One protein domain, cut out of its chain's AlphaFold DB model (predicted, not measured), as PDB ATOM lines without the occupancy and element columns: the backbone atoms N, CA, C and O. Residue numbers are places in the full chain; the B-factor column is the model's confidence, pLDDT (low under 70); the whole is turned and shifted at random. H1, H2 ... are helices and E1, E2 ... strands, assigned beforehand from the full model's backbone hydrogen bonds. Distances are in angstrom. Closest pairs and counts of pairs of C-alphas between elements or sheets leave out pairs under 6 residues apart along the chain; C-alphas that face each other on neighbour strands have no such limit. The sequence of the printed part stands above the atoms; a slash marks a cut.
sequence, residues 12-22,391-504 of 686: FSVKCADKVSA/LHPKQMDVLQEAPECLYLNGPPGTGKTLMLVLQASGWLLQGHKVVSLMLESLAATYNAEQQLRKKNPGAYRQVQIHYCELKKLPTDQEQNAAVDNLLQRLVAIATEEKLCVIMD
ATOM      1  N   PHE A  12      42.471 -64.056  28.446       41.31
ATOM      2  CA  PHE A  12      43.843 -63.929  28.958       41.31
ATOM      3  C   PHE A  12      44.283 -65.014  29.957       41.31
ATOM      4  O   PHE A  12      45.427 -65.460  29.862       41.31
ATOM      5  N   SER A  13      43.408 -65.513  30.841       39.62
ATOM      6  CA  SER A  13      43.702 -66.693  31.684       39.62
ATOM      7  C   SER A  13      43.941 -67.938  30.824       39.62
ATOM      8  O   SER A  13      44.892 -68.681  31.053       39.62
ATOM      9  N   VAL A  14      43.122 -68.088  29.775       45.50
ATOM     10  CA  VAL A  14      43.230 -69.119  28.737       45.50
ATOM     11  C   VAL A  14      44.545 -68.978  27.979       45.50
ATOM     12  O   VAL A  14      45.309 -69.927  27.936       45.50
ATOM     13  N   LYS A  15      44.898 -67.777  27.492       49.75
ATOM     14  CA  LYS A  15      46.200 -67.530  26.842       49.75
ATOM     15  C   LYS A  15      47.390 -67.842  27.746       49.75
ATOM     16  O   LYS A  15      48.401 -68.320  27.245       49.75
ATOM     17  N   CYS A  16      47.310 -67.561  29.047       46.25
ATOM     18  CA  CYS A  16      48.372 -67.909  29.990       46.25
ATOM     19  C   CYS A  16      48.487 -69.434  30.151       46.25
ATOM     20  O   CYS A  16      49.585 -69.970  30.029       46.25
ATOM     21  N   ALA A  17      47.367 -70.134  30.360       50.44
ATOM     22  CA  ALA A  17      47.332 -71.594  30.461       50.44
ATOM     23  C   ALA A  17      47.777 -72.282  29.155       50.44
ATOM     24  O   ALA A  17      48.561 -73.229  29.197       50.44
ATOM     25  N   ASP A  18      47.361 -71.764  27.997       54.50
ATOM     26  CA  ASP A  18      47.735 -72.248  26.666       54.50
ATOM     27  C   ASP A  18      49.210 -71.993  26.362       54.50
ATOM     28  O   ASP A  18      49.883 -72.883  25.851       54.50
ATOM     29  N   LYS A  19      49.751 -70.813  26.705       56.56
ATOM     30  CA  LYS A  19      51.184 -70.515  26.545       56.56
ATOM     31  C   LYS A  19      52.044 -71.395  27.461       56.56
ATOM     32  O   LYS A  19      53.071 -71.894  27.009       56.56
ATOM     33  N   VAL A  20      51.623 -71.642  28.706       53.16
ATOM     34  CA  VAL A  20      52.301 -72.591  29.617       53.16
ATOM     35  C   VAL A  20      52.219 -74.023  29.075       53.16
ATOM     36  O   VAL A  20      53.234 -74.714  29.012       53.16
ATOM     37  N   SER A  21      51.050 -74.445  28.589       54.44
ATOM     38  CA  SER A  21      50.859 -75.762  27.966       54.44
ATOM     39  C   SER A  21      51.675 -75.926  26.679       54.44
ATOM     40  O   SER A  21      52.206 -77.001  26.408       54.44
ATOM     41  N   ALA A  22      51.787 -74.875  25.865       56.50
ATOM     42  CA  ALA A  22      52.576 -74.863  24.638       56.50
ATOM     43  C   ALA A  22      54.081 -74.931  24.932       56.50
ATOM     44  O   ALA A  22      54.794 -75.658  24.242       56.50
ATOM     45  N   LEU A 391      38.413 -90.036  47.093       89.12
ATOM     46  CA  LEU A 391      38.476 -89.760  45.657       89.12
ATOM     47  C   LEU A 391      37.635 -90.775  44.886       89.12
ATOM     48  O   LEU A 391      37.591 -91.955  45.227       89.12
ATOM     49  N   HIS A 392      36.989 -90.323  43.816       87.75
ATOM     50  CA  HIS A 392      36.367 -91.224  42.851       87.75
ATOM     51  C   HIS A 392      37.455 -92.042  42.119       87.75
ATOM     52  O   HIS A 392      38.517 -91.477  41.848       87.75
ATOM     53  N   PRO A 393      37.212 -93.310  41.715       86.88
ATOM     54  CA  PRO A 393      38.189 -94.121  40.973       86.88
ATOM     55  C   PRO A 393      38.874 -93.368  39.819       86.88
ATOM     56  O   PRO A 393      40.084 -93.196  39.834       86.88
ATOM     57  N   LYS A 394      38.090 -92.746  38.927       87.06
ATOM     58  CA  LYS A 394      38.609 -91.907  37.824       87.06
ATOM     59  C   LYS A 394      39.533 -90.758  38.260       87.06
ATOM     60  O   LYS A 394      40.418 -90.376  37.510       87.06
ATOM     61  N   GLN A 395      39.319 -90.164  39.438       89.56
ATOM     62  CA  GLN A 395      40.214 -89.115  39.946       89.56
ATOM     63  C   GLN A 395      41.558 -89.707  40.377       89.56
ATOM     64  O   GLN A 395      42.589 -89.068  40.192       89.56
ATOM     65  N   MET A 396      41.547 -90.918  40.939       90.50
ATOM     66  CA  MET A 396      42.769 -91.647  41.263       90.50
ATOM     67  C   MET A 396      43.523 -92.061  39.999       90.50
ATOM     68  O   MET A 396      44.732 -91.861  39.948       90.50
ATOM     69  N   ASP A 397      42.820 -92.556  38.977       88.31
ATOM     70  CA  ASP A 397      43.428 -92.929  37.693       88.31
ATOM     71  C   ASP A 397      44.192 -91.737  37.098       88.31
ATOM     72  O   ASP A 397      45.372 -91.848  36.789       88.31
ATOM     73  N   VAL A 398      43.578 -90.548  37.079       88.75
ATOM     74  CA  VAL A 398      44.220 -89.310  36.605       88.75
ATOM     75  C   VAL A 398      45.472 -88.937  37.415       88.75
ATOM     76  O   VAL A 398      46.467 -88.493  36.840       88.75
ATOM     77  N   LEU A 399      45.451 -89.106  38.743       88.38
ATOM     78  CA  LEU A 399      46.626 -88.854  39.590       88.38
ATOM     79  C   LEU A 399      47.759 -89.859  39.320       88.38
ATOM     80  O   LEU A 399      48.931 -89.496  39.410       88.38
ATOM     81  N   GLN A 400      47.424 -91.110  38.996       87.31
ATOM     82  CA  GLN A 400      48.390 -92.170  38.698       87.31
ATOM     83  C   GLN A 400      48.962 -92.073  37.281       87.31
ATOM     84  O   GLN A 400      50.166 -92.241  37.108       87.31
ATOM     85  N   GLU A 401      48.121 -91.779  36.288       87.19
ATOM     86  CA  GLU A 401      48.533 -91.521  34.904       87.19
ATOM     87  C   GLU A 401      49.473 -90.316  34.820       87.19
ATOM     88  O   GLU A 401      50.381 -90.300  33.991       87.19
ATOM     89  N   ALA A 402      49.272 -89.328  35.704       80.31
ATOM     90  CA  ALA A 402      50.089 -88.126  35.833       80.31
ATOM     91  C   ALA A 402      50.381 -87.448  34.473       80.31
ATOM     92  O   ALA A 402      51.551 -87.252  34.123       80.31
ATOM     93  N   PRO A 403      49.338 -87.079  33.699       79.19
ATOM     94  CA  PRO A 403      49.514 -86.477  32.382       79.19
ATOM     95  C   PRO A 403      50.314 -85.171  32.463       79.19
ATOM     96  O   PRO A 403      50.224 -84.428  33.442       79.19
ATOM     97  N   GLU A 404      51.071 -84.864  31.403       75.38
ATOM     98  CA  GLU A 404      51.944 -83.679  31.347       75.38
ATOM     99  C   GLU A 404      51.182 -82.364  31.557       75.38
ATOM    100  O   GLU A 404      51.704 -81.429  32.162       75.38
ATOM    101  N   CYS A 405      49.934 -82.313  31.085       78.94
ATOM    102  CA  CYS A 405      49.026 -81.197  31.277       78.94
ATOM    103  C   CYS A 405      47.622 -81.727  31.577       78.94
ATOM    104  O   CYS A 405      47.053 -82.489  30.796       78.94
ATOM    105  N   LEU A 406      47.052 -81.280  32.694       80.50
ATOM    106  CA  LEU A 406      45.727 -81.670  33.155       80.50
ATOM    107  C   LEU A 406      44.887 -80.430  33.429       80.50
ATOM    108  O   LEU A 406      45.283 -79.567  34.211       80.50
ATOM    109  N   TYR A 407      43.699 -80.387  32.838       80.75
ATOM    110  CA  TYR A 407      42.699 -79.380  33.154       80.75
ATOM    111  C   TYR A 407      41.552 -80.014  33.942       80.75
ATOM    112  O   TYR A 407      40.935 -80.978  33.490       80.75
ATOM    113  N   LEU A 408      41.270 -79.472  35.128       75.19
ATOM    114  CA  LEU A 408      40.195 -79.938  36.003       75.19
ATOM    115  C   LEU A 408      39.043 -78.933  35.982       75.19
ATOM    116  O   LEU A 408      39.190 -77.809  36.456       75.19
ATOM    117  N   ASN A 409      37.877 -79.358  35.493       74.69
ATOM    118  CA  ASN A 409      36.650 -78.562  35.516       74.69
ATOM    119  C   ASN A 409      35.571 -79.230  36.377       74.69
ATOM    120  O   ASN A 409      35.570 -80.446  36.549       74.69
ATOM    121  N   GLY A 410      34.654 -78.435  36.924       62.50
ATOM    122  CA  GLY A 410      33.457 -78.915  37.606       62.50
ATOM    123  C   GLY A 410      32.952 -77.993  38.717       62.50
ATOM    124  O   GLY A 410      33.655 -77.058  39.109       62.50
ATOM    125  N   PRO A 411      31.757 -78.261  39.273       62.09
ATOM    126  CA  PRO A 411      31.142 -77.448  40.321       62.09
ATOM    127  C   PRO A 411      32.013 -77.284  41.579       62.09
ATOM    128  O   PRO A 411      32.931 -78.077  41.819       62.09
ATOM    129  N   PRO A 412      31.764 -76.269  42.419       63.00
ATOM    130  CA  PRO A 412      32.348 -76.200  43.757       63.00
ATOM    131  C   PRO A 412      32.120 -77.505  44.540       63.00
ATOM    132  O   PRO A 412      31.088 -78.149  44.399       63.00
ATOM    133  N   GLY A 413      33.097 -77.918  45.351       66.25
ATOM    134  CA  GLY A 413      32.985 -79.134  46.170       66.25
ATOM    135  C   GLY A 413      33.317 -80.460  45.470       66.25
ATOM    136  O   GLY A 413      33.422 -81.472  46.150       66.25
ATOM    137  N   THR A 414      33.594 -80.487  44.159       72.31
ATOM    138  CA  THR A 414      33.943 -81.735  43.432       72.31
ATOM    139  C   THR A 414      35.381 -82.240  43.630       72.31
ATOM    140  O   THR A 414      35.808 -83.190  42.977       72.31
ATOM    141  N   GLY A 415      36.162 -81.611  44.513       78.56
ATOM    142  CA  GLY A 415      37.517 -82.068  44.849       78.56
ATOM    143  C   GLY A 415      38.641 -81.605  43.911       78.56
ATOM    144  O   GLY A 415      39.760 -82.084  44.051       78.56
ATOM    145  N   LYS A 416      38.408 -80.648  43.001       83.31
ATOM    146  CA  LYS A 416      39.448 -80.113  42.087       83.31
ATOM    147  C   LYS A 416      40.699 -79.616  42.823       83.31
ATOM    148  O   LYS A 416      41.798 -80.096  42.570       83.31
ATOM    149  N   THR A 417      40.522 -78.716  43.791       81.25
ATOM    150  CA  THR A 417      41.625 -78.185  44.607       81.25
ATOM    151  C   THR A 417      42.328 -79.294  45.394       81.25
ATOM    152  O   THR A 417      43.548 -79.281  45.520       81.25
ATOM    153  N   LEU A 418      41.585 -80.296  45.878       85.25
ATOM    154  CA  LEU A 418      42.165 -81.460  46.552       85.25
ATOM    155  C   LEU A 418      43.061 -82.270  45.603       85.25
ATOM    156  O   LEU A 418      44.166 -82.635  45.998       85.25
ATOM    157  N   MET A 419      42.634 -82.505  44.357       88.44
ATOM    158  CA  MET A 419      43.464 -83.164  43.343       88.44
ATOM    159  C   MET A 419      44.745 -82.373  43.046       88.44
ATOM    160  O   MET A 419      45.821 -82.965  43.035       88.44
ATOM    161  N   LEU A 420      44.657 -81.044  42.884       87.44
ATOM    162  CA  LEU A 420      45.834 -80.184  42.684       87.44
ATOM    163  C   LEU A 420      46.820 -80.284  43.857       87.44
ATOM    164  O   LEU A 420      48.018 -80.461  43.645       87.44
ATOM    165  N   VAL A 421      46.321 -80.216  45.097       86.25
ATOM    166  CA  VAL A 421      47.142 -80.325  46.317       86.25
ATOM    167  C   VAL A 421      47.792 -81.703  46.437       86.25
ATOM    168  O   VAL A 421      48.955 -81.795  46.832       86.25
ATOM    169  N   LEU A 422      47.068 -82.777  46.113       89.00
ATOM    170  CA  LEU A 422      47.612 -84.136  46.137       89.00
ATOM    171  C   LEU A 422      48.713 -84.308  45.091       89.00
ATOM    172  O   LEU A 422      49.790 -84.788  45.436       89.00
ATOM    173  N   GLN A 423      48.480 -83.859  43.857       89.88
ATOM    174  CA  GLN A 423      49.471 -83.939  42.785       89.88
ATOM    175  C   GLN A 423      50.733 -83.137  43.121       89.88
ATOM    176  O   GLN A 423      51.841 -83.665  43.050       89.88
ATOM    177  N   ALA A 424      50.570 -81.892  43.579       88.00
ATOM    178  CA  ALA A 424      51.683 -81.058  44.019       88.00
ATOM    179  C   ALA A 424      52.441 -81.663  45.208       88.00
ATOM    180  O   ALA A 424      53.668 -81.617  45.234       88.00
ATOM    181  N   SER A 425      51.743 -82.283  46.163       87.19
ATOM    182  CA  SER A 425      52.401 -83.021  47.251       87.19
ATOM    183  C   SER A 425      53.227 -84.192  46.712       87.19
ATOM    184  O   SER A 425      54.336 -84.425  47.182       87.19
ATOM    185  N   GLY A 426      52.722 -84.902  45.697       87.12
ATOM    186  CA  GLY A 426      53.451 -85.973  45.019       87.12
ATOM    187  C   GLY A 426      54.745 -85.472  44.379       87.12
ATOM    188  O   GLY A 426      55.801 -86.059  44.601       87.12
ATOM    189  N   TRP A 427      54.681 -84.345  43.666       88.75
ATOM    190  CA  TRP A 427      55.854 -83.702  43.069       88.75
ATOM    191  C   TRP A 427      56.883 -83.254  44.115       88.75
ATOM    192  O   TRP A 427      58.067 -83.538  43.953       88.75
ATOM    193  N   LEU A 428      56.448 -82.640  45.218       84.56
ATOM    194  CA  LEU A 428      57.344 -82.237  46.311       84.56
ATOM    195  C   LEU A 428      58.043 -83.434  46.967       84.56
ATOM    196  O   LEU A 428      59.232 -83.370  47.265       84.56
ATOM    197  N   LEU A 429      57.330 -84.545  47.175       83.62
ATOM    198  CA  LEU A 429      57.922 -85.769  47.727       83.62
ATOM    199  C   LEU A 429      58.923 -86.426  46.771       83.62
ATOM    200  O   LEU A 429      59.849 -87.095  47.223       83.62
ATOM    201  N   GLN A 430      58.762 -86.216  45.466       84.75
ATOM    202  CA  GLN A 430      59.727 -86.614  44.438       84.75
ATOM    203  C   GLN A 430      60.910 -85.634  44.323       84.75
ATOM    204  O   GLN A 430      61.829 -85.876  43.545       84.75
ATOM    205  N   GLY A 431      60.910 -84.545  45.101       82.25
ATOM    206  CA  GLY A 431      61.959 -83.526  45.111       82.25
ATOM    207  C   GLY A 431      61.835 -82.478  44.004       82.25
ATOM    208  O   GLY A 431      62.796 -81.758  43.746       82.25
ATOM    209  N   HIS A 432      60.685 -82.391  43.331       83.44
ATOM    210  CA  HIS A 432      60.447 -81.388  42.299       83.44
ATOM    211  C   HIS A 432      60.041 -80.043  42.904       83.44
ATOM    212  O   HIS A 432      59.216 -79.973  43.819       83.44
ATOM    213  N   LYS A 433      60.547 -78.953  42.319       83.25
ATOM    214  CA  LYS A 433      60.051 -77.602  42.598       83.25
ATOM    215  C   LYS A 433      58.621 -77.454  42.088       83.25
ATOM    216  O   LYS A 433      58.343 -77.722  40.921       83.25
ATOM    217  N   VAL A 434      57.722 -76.986  42.950       83.75
ATOM    218  CA  VAL A 434      56.321 -76.732  42.587       83.75
ATOM    219  C   VAL A 434      56.085 -75.237  42.492       83.75
ATOM    220  O   VAL A 434      56.305 -74.502  43.451       83.75
ATOM    221  N   VAL A 435      55.586 -74.793  41.344       82.62
ATOM    222  CA  VAL A 435      55.186 -73.412  41.112       82.62
ATOM    223  C   VAL A 435      53.676 -73.288  41.276       82.62
ATOM    224  O   VAL A 435      52.905 -73.869  40.513       82.62
ATOM    225  N   SER A 436      53.239 -72.518  42.271       80.81
ATOM    226  CA  SER A 436      51.827 -72.183  42.459       80.81
ATOM    227  C   SER A 436      51.533 -70.817  41.844       80.81
ATOM    228  O   SER A 436      52.105 -69.806  42.265       80.81
ATOM    229  N   LEU A 437      50.663 -70.792  40.829       75.25
ATOM    230  CA  LEU A 437      50.232 -69.560  40.170       75.25
ATOM    231  C   LEU A 437      48.905 -69.081  40.749       75.25
ATOM    232  O   LEU A 437      47.906 -69.800  40.726       75.25
ATOM    233  N   MET A 438      48.892 -67.832  41.211       69.69
ATOM    234  CA  MET A 438      47.700 -67.176  41.742       69.69
ATOM    235  C   MET A 438      47.254 -66.085  40.761       69.69
ATOM    236  O   MET A 438      47.880 -65.025  40.692       69.69
ATOM    237  N   LEU A 439      46.212 -66.370  39.967       61.47
ATOM    238  CA  LEU A 439      45.747 -65.485  38.885       61.47
ATOM    239  C   LEU A 439      44.560 -64.591  39.275       61.47
ATOM    240  O   LEU A 439      44.456 -63.468  38.784       61.47
ATOM    241  N   GLU A 440      43.650 -65.073  40.133       54.19
ATOM    242  CA  GLU A 440      42.382 -64.369  40.386       54.19
ATOM    243  C   GLU A 440      41.918 -64.351  41.851       54.19
ATOM    244  O   GLU A 440      41.615 -63.276  42.370       54.19
ATOM    245  N   SER A 441      41.844 -65.505  42.522       53.75
ATOM    246  CA  SER A 441      41.305 -65.633  43.885       53.75
ATOM    247  C   SER A 441      42.389 -65.983  44.889       53.75
ATOM    248  O   SER A 441      43.027 -67.032  44.824       53.75
ATOM    249  N   LEU A 442      42.555 -65.102  45.875       58.69
ATOM    250  CA  LEU A 442      43.493 -65.299  46.976       58.69
ATOM    251  C   LEU A 442      43.095 -66.493  47.856       58.69
ATOM    252  O   LEU A 442      43.962 -67.140  48.421       58.69
ATOM    253  N   ALA A 443      41.802 -66.811  47.988       56.25
ATOM    254  CA  ALA A 443      41.327 -67.747  49.006       56.25
ATOM    255  C   ALA A 443      41.550 -69.224  48.642       56.25
ATOM    256  O   ALA A 443      41.990 -69.993  49.496       56.25
ATOM    257  N   ALA A 444      41.256 -69.635  47.403       57.94
ATOM    258  CA  ALA A 444      41.417 -71.029  46.980       57.94
ATOM    259  C   ALA A 444      42.897 -71.419  46.895       57.94
ATOM    260  O   ALA A 444      43.309 -72.415  47.489       57.94
ATOM    261  N   THR A 445      43.716 -70.568  46.271       63.97
ATOM    262  CA  THR A 445      45.161 -70.785  46.185       63.97
ATOM    263  C   THR A 445      45.833 -70.686  47.559       63.97
ATOM    264  O   THR A 445      46.671 -71.528  47.864       63.97
ATOM    265  N   TYR A 446      45.418 -69.768  48.446       65.94
ATOM    266  CA  TYR A 446      45.916 -69.737  49.832       65.94
ATOM    267  C   TYR A 446      45.518 -70.989  50.621       65.94
ATOM    268  O   TYR A 446      46.317 -71.528  51.380       65.94
ATOM    269  N   ASN A 447      44.300 -71.503  50.435       65.12
ATOM    270  CA  ASN A 447      43.891 -72.759  51.063       65.12
ATOM    271  C   ASN A 447      44.712 -73.945  50.537       65.12
ATOM    272  O   ASN A 447      45.150 -74.773  51.336       65.12
ATOM    273  N   ALA A 448      44.953 -74.018  49.224       68.62
ATOM    274  CA  ALA A 448      45.815 -75.031  48.621       68.62
ATOM    275  C   ALA A 448      47.247 -74.944  49.172       68.62
ATOM    276  O   ALA A 448      47.820 -75.954  49.577       68.62
ATOM    277  N   GLU A 449      47.786 -73.731  49.284       73.31
ATOM    278  CA  GLU A 449      49.098 -73.440  49.857       73.31
ATOM    279  C   GLU A 449      49.194 -73.884  51.324       73.31
ATOM    280  O   GLU A 449      50.100 -74.629  51.700       73.31
ATOM    281  N   GLN A 450      48.233 -73.488  52.161       74.25
ATOM    282  CA  GLN A 450      48.188 -73.879  53.570       74.25
ATOM    283  C   GLN A 450      48.116 -75.398  53.729       74.25
ATOM    284  O   GLN A 450      48.743 -75.958  54.630       74.25
ATOM    285  N   GLN A 451      47.383 -76.084  52.850       74.69
ATOM    286  CA  GLN A 451      47.357 -77.542  52.847       74.69
ATOM    287  C   GLN A 451      48.691 -78.148  52.408       74.69
ATOM    288  O   GLN A 451      49.155 -79.078  53.066       74.69
ATOM    289  N   LEU A 452      49.344 -77.613  51.371       79.31
ATOM    290  CA  LEU A 452      50.676 -78.059  50.950       79.31
ATOM    291  C   LEU A 452      51.706 -77.878  52.065       79.31
ATOM    292  O   LEU A 452      52.460 -78.808  52.351       79.31
ATOM    293  N   ARG A 453      51.690 -76.726  52.742       80.75
ATOM    294  CA  ARG A 453      52.575 -76.416  53.868       80.75
ATOM    295  C   ARG A 453      52.347 -77.344  55.054       80.75
ATOM    296  O   ARG A 453      53.311 -77.853  55.620       80.75
ATOM    297  N   LYS A 454      51.085 -77.582  55.430       79.38
ATOM    298  CA  LYS A 454      50.733 -78.497  56.528       79.38
ATOM    299  C   LYS A 454      51.117 -79.942  56.219       79.38
ATOM    300  O   LYS A 454      51.584 -80.640  57.111       79.38
ATOM    301  N   LYS A 455      50.915 -80.390  54.977       77.44
ATOM    302  CA  LYS A 455      51.179 -81.775  54.562       77.44
ATOM    303  C   LYS A 455      52.659 -82.053  54.299       77.44
ATOM    304  O   LYS A 455      53.088 -83.183  54.485       77.44
ATOM    305  N   ASN A 456      53.435 -81.039  53.910       78.25
ATOM    306  CA  ASN A 456      54.828 -81.197  53.485       78.25
ATOM    307  C   ASN A 456      55.772 -80.187  54.172       78.25
ATOM    308  O   ASN A 456      56.482 -79.458  53.479       78.25
ATOM    309  N   PRO A 457      55.832 -80.113  55.516       77.88
ATOM    310  CA  PRO A 457      56.532 -79.034  56.223       77.88
ATOM    311  C   PRO A 457      58.032 -78.930  55.886       77.88
ATOM    312  O   PRO A 457      58.571 -77.826  55.851       77.88
ATOM    313  N   GLY A 458      58.701 -80.056  55.602       76.75
ATOM    314  CA  GLY A 458      60.118 -80.087  55.213       76.75
ATOM    315  C   GLY A 458      60.371 -79.757  53.736       76.75
ATOM    316  O   GLY A 458      61.299 -79.013  53.425       76.75
ATOM    317  N   ALA A 459      59.525 -80.264  52.834       77.12
ATOM    318  CA  ALA A 459      59.664 -80.062  51.388       77.12
ATOM    319  C   ALA A 459      59.053 -78.737  50.900       77.12
ATOM    320  O   ALA A 459      59.348 -78.295  49.795       77.12
ATOM    321  N   TYR A 460      58.262 -78.049  51.733       77.62
ATOM    322  CA  TYR A 460      57.595 -76.792  51.374       77.62
ATOM    323  C   TYR A 460      58.554 -75.692  50.895       77.62
ATOM    324  O   TYR A 460      58.162 -74.828  50.122       77.62
ATOM    325  N   ARG A 461      59.834 -75.741  51.288       77.75
ATOM    326  CA  ARG A 461      60.872 -74.818  50.792       77.75
ATOM    327  C   ARG A 461      61.058 -74.869  49.268       77.75
ATOM    328  O   ARG A 461      61.603 -73.932  48.701       77.75
ATOM    329  N   GLN A 462      60.629 -75.955  48.626       75.62
ATOM    330  CA  GLN A 462      60.672 -76.152  47.175       75.62
ATOM    331  C   GLN A 462      59.431 -75.580  46.462       75.62
ATOM    332  O   GLN A 462      59.360 -75.623  45.234       75.62
ATOM    333  N   VAL A 463      58.455 -75.041  47.203       77.06
ATOM    334  CA  VAL A 463      57.289 -74.359  46.631       77.06
ATOM    335  C   VAL A 463      57.647 -72.904  46.339       77.06
ATOM    336  O   VAL A 463      58.008 -72.151  47.242       77.06
ATOM    337  N   GLN A 464      57.512 -72.497  45.079       75.88
ATOM    338  CA  GLN A 464      57.627 -71.106  44.655       75.88
ATOM    339  C   GLN A 464      56.244 -70.549  44.341       75.88
ATOM    340  O   GLN A 464      55.463 -71.154  43.602       75.88
ATOM    341  N   ILE A 465      55.939 -69.381  44.899       69.88
ATOM    342  CA  ILE A 465      54.639 -68.740  44.713       69.88
ATOM    343  C   ILE A 465      54.819 -67.530  43.817       69.88
ATOM    344  O   ILE A 465      55.604 -66.628  44.112       69.88
ATOM    345  N   HIS A 466      54.054 -67.507  42.732       72.12
ATOM    346  CA  HIS A 466      54.021 -66.378  41.824       72.12
ATOM    347  C   HIS A 466      52.617 -65.786  41.795       72.12
ATOM    348  O   HIS A 466      51.656 -66.387  41.312       72.12
ATOM    349  N   TYR A 467      52.533 -64.570  42.321       66.06
ATOM    350  CA  TYR A 467      51.321 -63.770  42.335       66.06
ATOM    351  C   TYR A 467      51.239 -62.946  41.054       66.06
ATOM    352  O   TYR A 467      52.186 -62.234  40.710       66.06
ATOM    353  N   CYS A 468      50.103 -63.025  40.366       63.00
ATOM    354  CA  CYS A 468      49.808 -62.172  39.226       63.00
ATOM    355  C   CYS A 468      48.361 -61.685  39.337       63.00
ATOM    356  O   CYS A 468      47.431 -62.341  38.876       63.00
ATOM    357  N   GLU A 469      48.159 -60.534  39.983       61.06
ATOM    358  CA  GLU A 469      46.837 -59.925  40.173       61.06
ATOM    359  C   GLU A 469      46.362 -59.227  38.888       61.06
ATOM    360  O   GLU A 469      46.207 -58.006  38.835       61.06
ATOM    361  N   LEU A 470      46.116 -60.012  37.836       59.31
ATOM    362  CA  LEU A 470      45.736 -59.505  36.512       59.31
ATOM    363  C   LEU A 470      44.498 -58.595  36.569       59.31
ATOM    364  O   LEU A 470      44.426 -57.607  35.845       59.31
ATOM    365  N   LYS A 471      43.564 -58.866  37.492       55.09
ATOM    366  CA  LYS A 471      42.338 -58.074  37.704       55.09
ATOM    367  C   LYS A 471      42.574 -56.657  38.248       55.09
ATOM    368  O   LYS A 471      41.664 -55.837  38.157       55.09
ATOM    369  N   LYS A 472      43.745 -56.358  38.824       57.75
ATOM    370  CA  LYS A 472      44.082 -55.006  39.314       57.75
ATOM    371  C   LYS A 472      44.773 -54.141  38.261       57.75
ATOM    372  O   LYS A 472      44.919 -52.942  38.480       57.75
ATOM    373  N   LEU A 473      45.189 -54.727  37.136       63.19
ATOM    374  CA  LEU A 473      45.872 -54.007  36.066       63.19
ATOM    375  C   LEU A 473      44.835 -53.368  35.123       63.19
ATOM    376  O   LEU A 473      43.992 -54.090  34.579       63.19
ATOM    377  N   PRO A 474      44.855 -52.033  34.948       51.91
ATOM    378  CA  PRO A 474      43.778 -51.299  34.289       51.91
ATOM    379  C   PRO A 474      43.711 -51.500  32.769       51.91
ATOM    380  O   PRO A 474      42.649 -51.271  32.185       51.91
ATOM    381  N   THR A 475      44.796 -51.942  32.120       67.12
ATOM    382  CA  THR A 475      44.848 -52.108  30.658       67.12
ATOM    383  C   THR A 475      45.247 -53.516  30.208       67.12
ATOM    384  O   THR A 475      46.039 -54.206  30.849       67.12
ATOM    385  N   ASP A 476      44.752 -53.925  29.033       59.84
ATOM    386  CA  ASP A 476      45.122 -55.201  28.404       59.84
ATOM    387  C   ASP A 476      46.637 -55.273  28.113       59.84
ATOM    388  O   ASP A 476      47.226 -56.351  28.105       59.84
ATOM    389  N   GLN A 477      47.295 -54.134  27.878       69.00
ATOM    390  CA  GLN A 477      48.736 -54.071  27.625       69.00
ATOM    391  C   GLN A 477      49.550 -54.364  28.892       69.00
ATOM    392  O   GLN A 477      50.491 -55.153  28.838       69.00
ATOM    393  N   GLU A 478      49.163 -53.796  30.036       67.56
ATOM    394  CA  GLU A 478      49.797 -54.089  31.329       67.56
ATOM    395  C   GLU A 478      49.555 -55.538  31.755       67.56
ATOM    396  O   GLU A 478      50.470 -56.196  32.246       67.56
ATOM    397  N   GLN A 479      48.353 -56.065  31.509       61.41
ATOM    398  CA  GLN A 479      48.040 -57.473  31.756       61.41
ATOM    399  C   GLN A 479      48.900 -58.404  30.892       61.41
ATOM    400  O   GLN A 479      49.469 -59.364  31.408       61.41
ATOM    401  N   ASN A 480      49.062 -58.108  29.598       64.62
ATOM    402  CA  ASN A 480      49.934 -58.884  28.711       64.62
ATOM    403  C   ASN A 480      51.401 -58.818  29.133       64.62
ATOM    404  O   ASN A 480      52.054 -59.853  29.205       64.62
ATOM    405  N   ALA A 481      51.897 -57.631  29.485       72.31
ATOM    406  CA  ALA A 481      53.253 -57.474  29.996       72.31
ATOM    407  C   ALA A 481      53.459 -58.253  31.307       72.31
ATOM    408  O   ALA A 481      54.506 -58.863  31.505       72.31
ATOM    409  N   ALA A 482      52.465 -58.283  32.201       69.44
ATOM    410  CA  ALA A 482      52.520 -59.075  33.428       69.44
ATOM    411  C   ALA A 482      52.550 -60.587  33.148       69.44
ATOM    412  O   ALA A 482      53.332 -61.307  33.772       69.44
ATOM    413  N   VAL A 483      51.760 -61.068  32.180       66.44
ATOM    414  CA  VAL A 483      51.791 -62.471  31.729       66.44
ATOM    415  C   VAL A 483      53.128 -62.813  31.080       66.44
ATOM    416  O   VAL A 483      53.707 -63.841  31.412       66.44
ATOM    417  N   ASP A 484      53.656 -61.969  30.196       72.00
ATOM    418  CA  ASP A 484      54.933 -62.234  29.527       72.00
ATOM    419  C   ASP A 484      56.103 -62.208  30.529       72.00
ATOM    420  O   ASP A 484      56.968 -63.081  30.482       72.00
ATOM    421  N   ASN A 485      56.079 -61.308  31.519       76.69
ATOM    422  CA  ASN A 485      57.023 -61.322  32.643       76.69
ATOM    423  C   ASN A 485      56.905 -62.601  33.490       76.69
ATOM    424  O   ASN A 485      57.916 -63.167  33.911       76.69
ATOM    425  N   LEU A 486      55.683 -63.074  33.756       74.56
ATOM    426  CA  LEU A 486      55.455 -64.334  34.464       74.56
ATOM    427  C   LEU A 486      56.000 -65.521  33.661       74.56
ATOM    428  O   LEU A 486      56.688 -66.371  34.220       74.56
ATOM    429  N   LEU A 487      55.745 -65.559  32.354       73.12
ATOM    430  CA  LEU A 487      56.245 -66.601  31.462       73.12
ATOM    431  C   LEU A 487      57.769 -66.601  31.396       73.12
ATOM    432  O   LEU A 487      58.358 -67.671  31.471       73.12
ATOM    433  N   GLN A 488      58.420 -65.438  31.334       75.81
ATOM    434  CA  GLN A 488      59.883 -65.357  31.387       75.81
ATOM    435  C   GLN A 488      60.443 -65.959  32.683       75.81
ATOM    436  O   GLN A 488      61.417 -66.710  32.637       75.81
ATOM    437  N   ARG A 489      59.799 -65.709  33.833       74.56
ATOM    438  CA  ARG A 489      60.178 -66.337  35.114       74.56
ATOM    439  C   ARG A 489      59.980 -67.852  35.087       74.56
ATOM    440  O   ARG A 489      60.867 -68.583  35.511       74.56
ATOM    441  N   LEU A 490      58.854 -68.328  34.555       76.81
ATOM    442  CA  LEU A 490      58.585 -69.764  34.412       76.81
ATOM    443  C   LEU A 490      59.578 -70.445  33.463       76.81
ATOM    444  O   LEU A 490      60.017 -71.555  33.745       76.81
ATOM    445  N   VAL A 491      59.966 -69.778  32.374       75.06
ATOM    446  CA  VAL A 491      60.983 -70.258  31.428       75.06
ATOM    447  C   VAL A 491      62.344 -70.375  32.110       75.06
ATOM    448  O   VAL A 491      63.003 -71.393  31.927       75.06
ATOM    449  N   ALA A 492      62.733 -69.396  32.932       73.25
ATOM    450  CA  ALA A 492      63.974 -69.457  33.707       73.25
ATOM    451  C   ALA A 492      63.977 -70.623  34.719       73.25
ATOM    452  O   ALA A 492      64.968 -71.334  34.852       73.25
ATOM    453  N   ILE A 493      62.849 -70.888  35.384       70.31
ATOM    454  CA  ILE A 493      62.716 -72.048  36.284       70.31
ATOM    455  C   ILE A 493      62.801 -73.361  35.485       70.31
ATOM    456  O   ILE A 493      63.493 -74.300  35.879       70.31
ATOM    457  N   ALA A 494      62.143 -73.410  34.325       68.94
ATOM    458  CA  ALA A 494      62.125 -74.573  33.442       68.94
ATOM    459  C   ALA A 494      63.459 -74.844  32.719       68.94
ATOM    460  O   ALA A 494      63.599 -75.887  32.077       68.94
ATOM    461  N   THR A 495      64.421 -73.916  32.737       62.06
ATOM    462  CA  THR A 495      65.776 -74.158  32.206       62.06
ATOM    463  C   THR A 495      66.676 -74.918  33.173       62.06
ATOM    464  O   THR A 495      67.650 -75.513  32.723       62.06
ATOM    465  N   GLU A 496      66.344 -74.942  34.464       62.91
ATOM    466  CA  GLU A 496      67.150 -75.603  35.497       62.91
ATOM    467  C   GLU A 496      66.591 -76.980  35.879       62.91
ATOM    468  O   GLU A 496      67.355 -77.914  36.109       62.91
ATOM    469  N   GLU A 497      65.262 -77.126  35.934       69.62
ATOM    470  CA  GLU A 497      64.584 -78.333  36.424       69.62
ATOM    471  C   GLU A 497      63.237 -78.583  35.717       69.62
ATOM    472  O   GLU A 497      62.715 -77.745  34.978       69.62
ATOM    473  N   LYS A 498      62.638 -79.758  35.966       77.00
ATOM    474  CA  LYS A 498      61.285 -80.090  35.501       77.00
ATOM    475  C   LYS A 498      60.268 -79.120  36.111       77.00
ATOM    476  O   LYS A 498      60.146 -79.025  37.330       77.00
ATOM    477  N   LEU A 499      59.509 -78.440  35.255       80.25
ATOM    478  CA  LEU A 499      58.519 -77.455  35.678       80.25
ATOM    479  C   LEU A 499      57.201 -78.130  36.098       80.25
ATOM    480  O   LEU A 499      56.461 -78.642  35.255       80.25
ATOM    481  N   CYS A 500      56.884 -78.076  37.392       83.94
ATOM    482  CA  CYS A 500      55.630 -78.561  37.964       83.94
ATOM    483  C   CYS A 500      54.750 -77.376  38.380       83.94
ATOM    484  O   CYS A 500      55.033 -76.717  39.378       83.94
ATOM    485  N   VAL A 501      53.689 -77.093  37.622       84.12
ATOM    486  CA  VAL A 501      52.827 -75.920  37.848       84.12
ATOM    487  C   VAL A 501      51.447 -76.353  38.325       84.12
ATOM    488  O   VAL A 501      50.841 -77.243  37.734       84.12
ATOM    489  N   ILE A 502      50.929 -75.688  39.358       84.12
ATOM    490  CA  ILE A 502      49.511 -75.754  39.724       84.12
ATOM    491  C   ILE A 502      48.847 -74.391  39.549       84.12
ATOM    492  O   ILE A 502      49.421 -73.349  39.877       84.12
ATOM    493  N   MET A 503      47.615 -74.419  39.047       78.19
ATOM    494  CA  MET A 503      46.776 -73.245  38.825       78.19
ATOM    495  C   MET A 503      45.367 -73.577  39.318       78.19
ATOM    496  O   MET A 503      44.799 -74.578  38.888       78.19
ATOM    497  N   ASP A 504      44.817 -72.763  40.219       71.75
ATOM    498  CA  ASP A 504      43.427 -72.894  40.674       71.75
ATOM    499  C   ASP A 504      42.600 -71.704  40.161       71.75
ATOM    500  O   ASP A 504      43.143 -70.620  39.936       71.75
TER     501      ASP A 504
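This is residues 12 to 22 and 391 to 504 of the 686 residues of an uncharacterized protein of Pomacea canaliculata (UniProt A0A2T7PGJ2). A small sheet of three parallel strands, in the order E2, E1, E3, is covered on one face by helices H3 and H4, while the long helix H6 only grazes it. H1 lies beside H6 and H2 beside H3. The printed part has 125 residues, mostly helix, with six named helices and three named strands in the order H1 H2 H3 E1 H4 H5 E2 H6 E3. It is compact, with a radius of gyration of the C-alphas of 14.7 A and spans of 43 by 35 by 27 A.

Start at H1, residues 12 to 22; it only just touches H6, residues 476 to 496, with 3 pairs of C-alphas within 8 A, the closest Cys 16 and Val 483 at 6.7 A. Next, H2, residues 393 to 401, only just touches H3, residues 416 to 429, again with 3 pairs, the closest C-alphas being Leu 399 and Gln 423 at 6.5 A. H3 also touches H4, residues 442 to 455, at a steep tilt of 41 degrees, closest at C-alphas 421 and 448, 5.9 A, and H5, residues 459 to 462, closest at C-alphas 428 and 459, 6.0 A. E1, residues 434 to 438, is parallel to E2, residues 463 to 467, with N 436 and O 464 at 2.9 A, and to E3, residues 500 to 503, with N 435 and O 500 at 2.8 A. H3 and H4 are on the same face, two layers with the sheet, at heights of 9.3 A and 9.8 A. E1, H4 H5, E2 form a strand-helix-strand unit, parallel neighbour strands with helices between; E2, H6, E3 form a split one, with E1 between its strands; both crossovers are right-handed. Every O i to N i+4 pair is within hydrogen-bond range in H1, H2, H3 and H4, and 16 of 17 in H6; H5 is too short for one.

Find C-alpha 12 at (43.843, -63.929, 28.958), where H1 begins. H3 is 20.1 A long and H4 19.7 A. From C-alpha 476 at (45.122, -55.201, 28.404) H6 runs 30.9 A; E3 ends at C-alpha 503, (46.776, -73.245, 38.825).

Residues 23 to 390 are not printed, and C-alphas 22 and 391 are 29.4 A apart across the cut. Residues 402 to 415 make the long link from H2 to H3. The mean pLDDT of the printed part is 72.8; 47 residues are under 70, among them 12 to 22, 438 to 448 and 467 to 480.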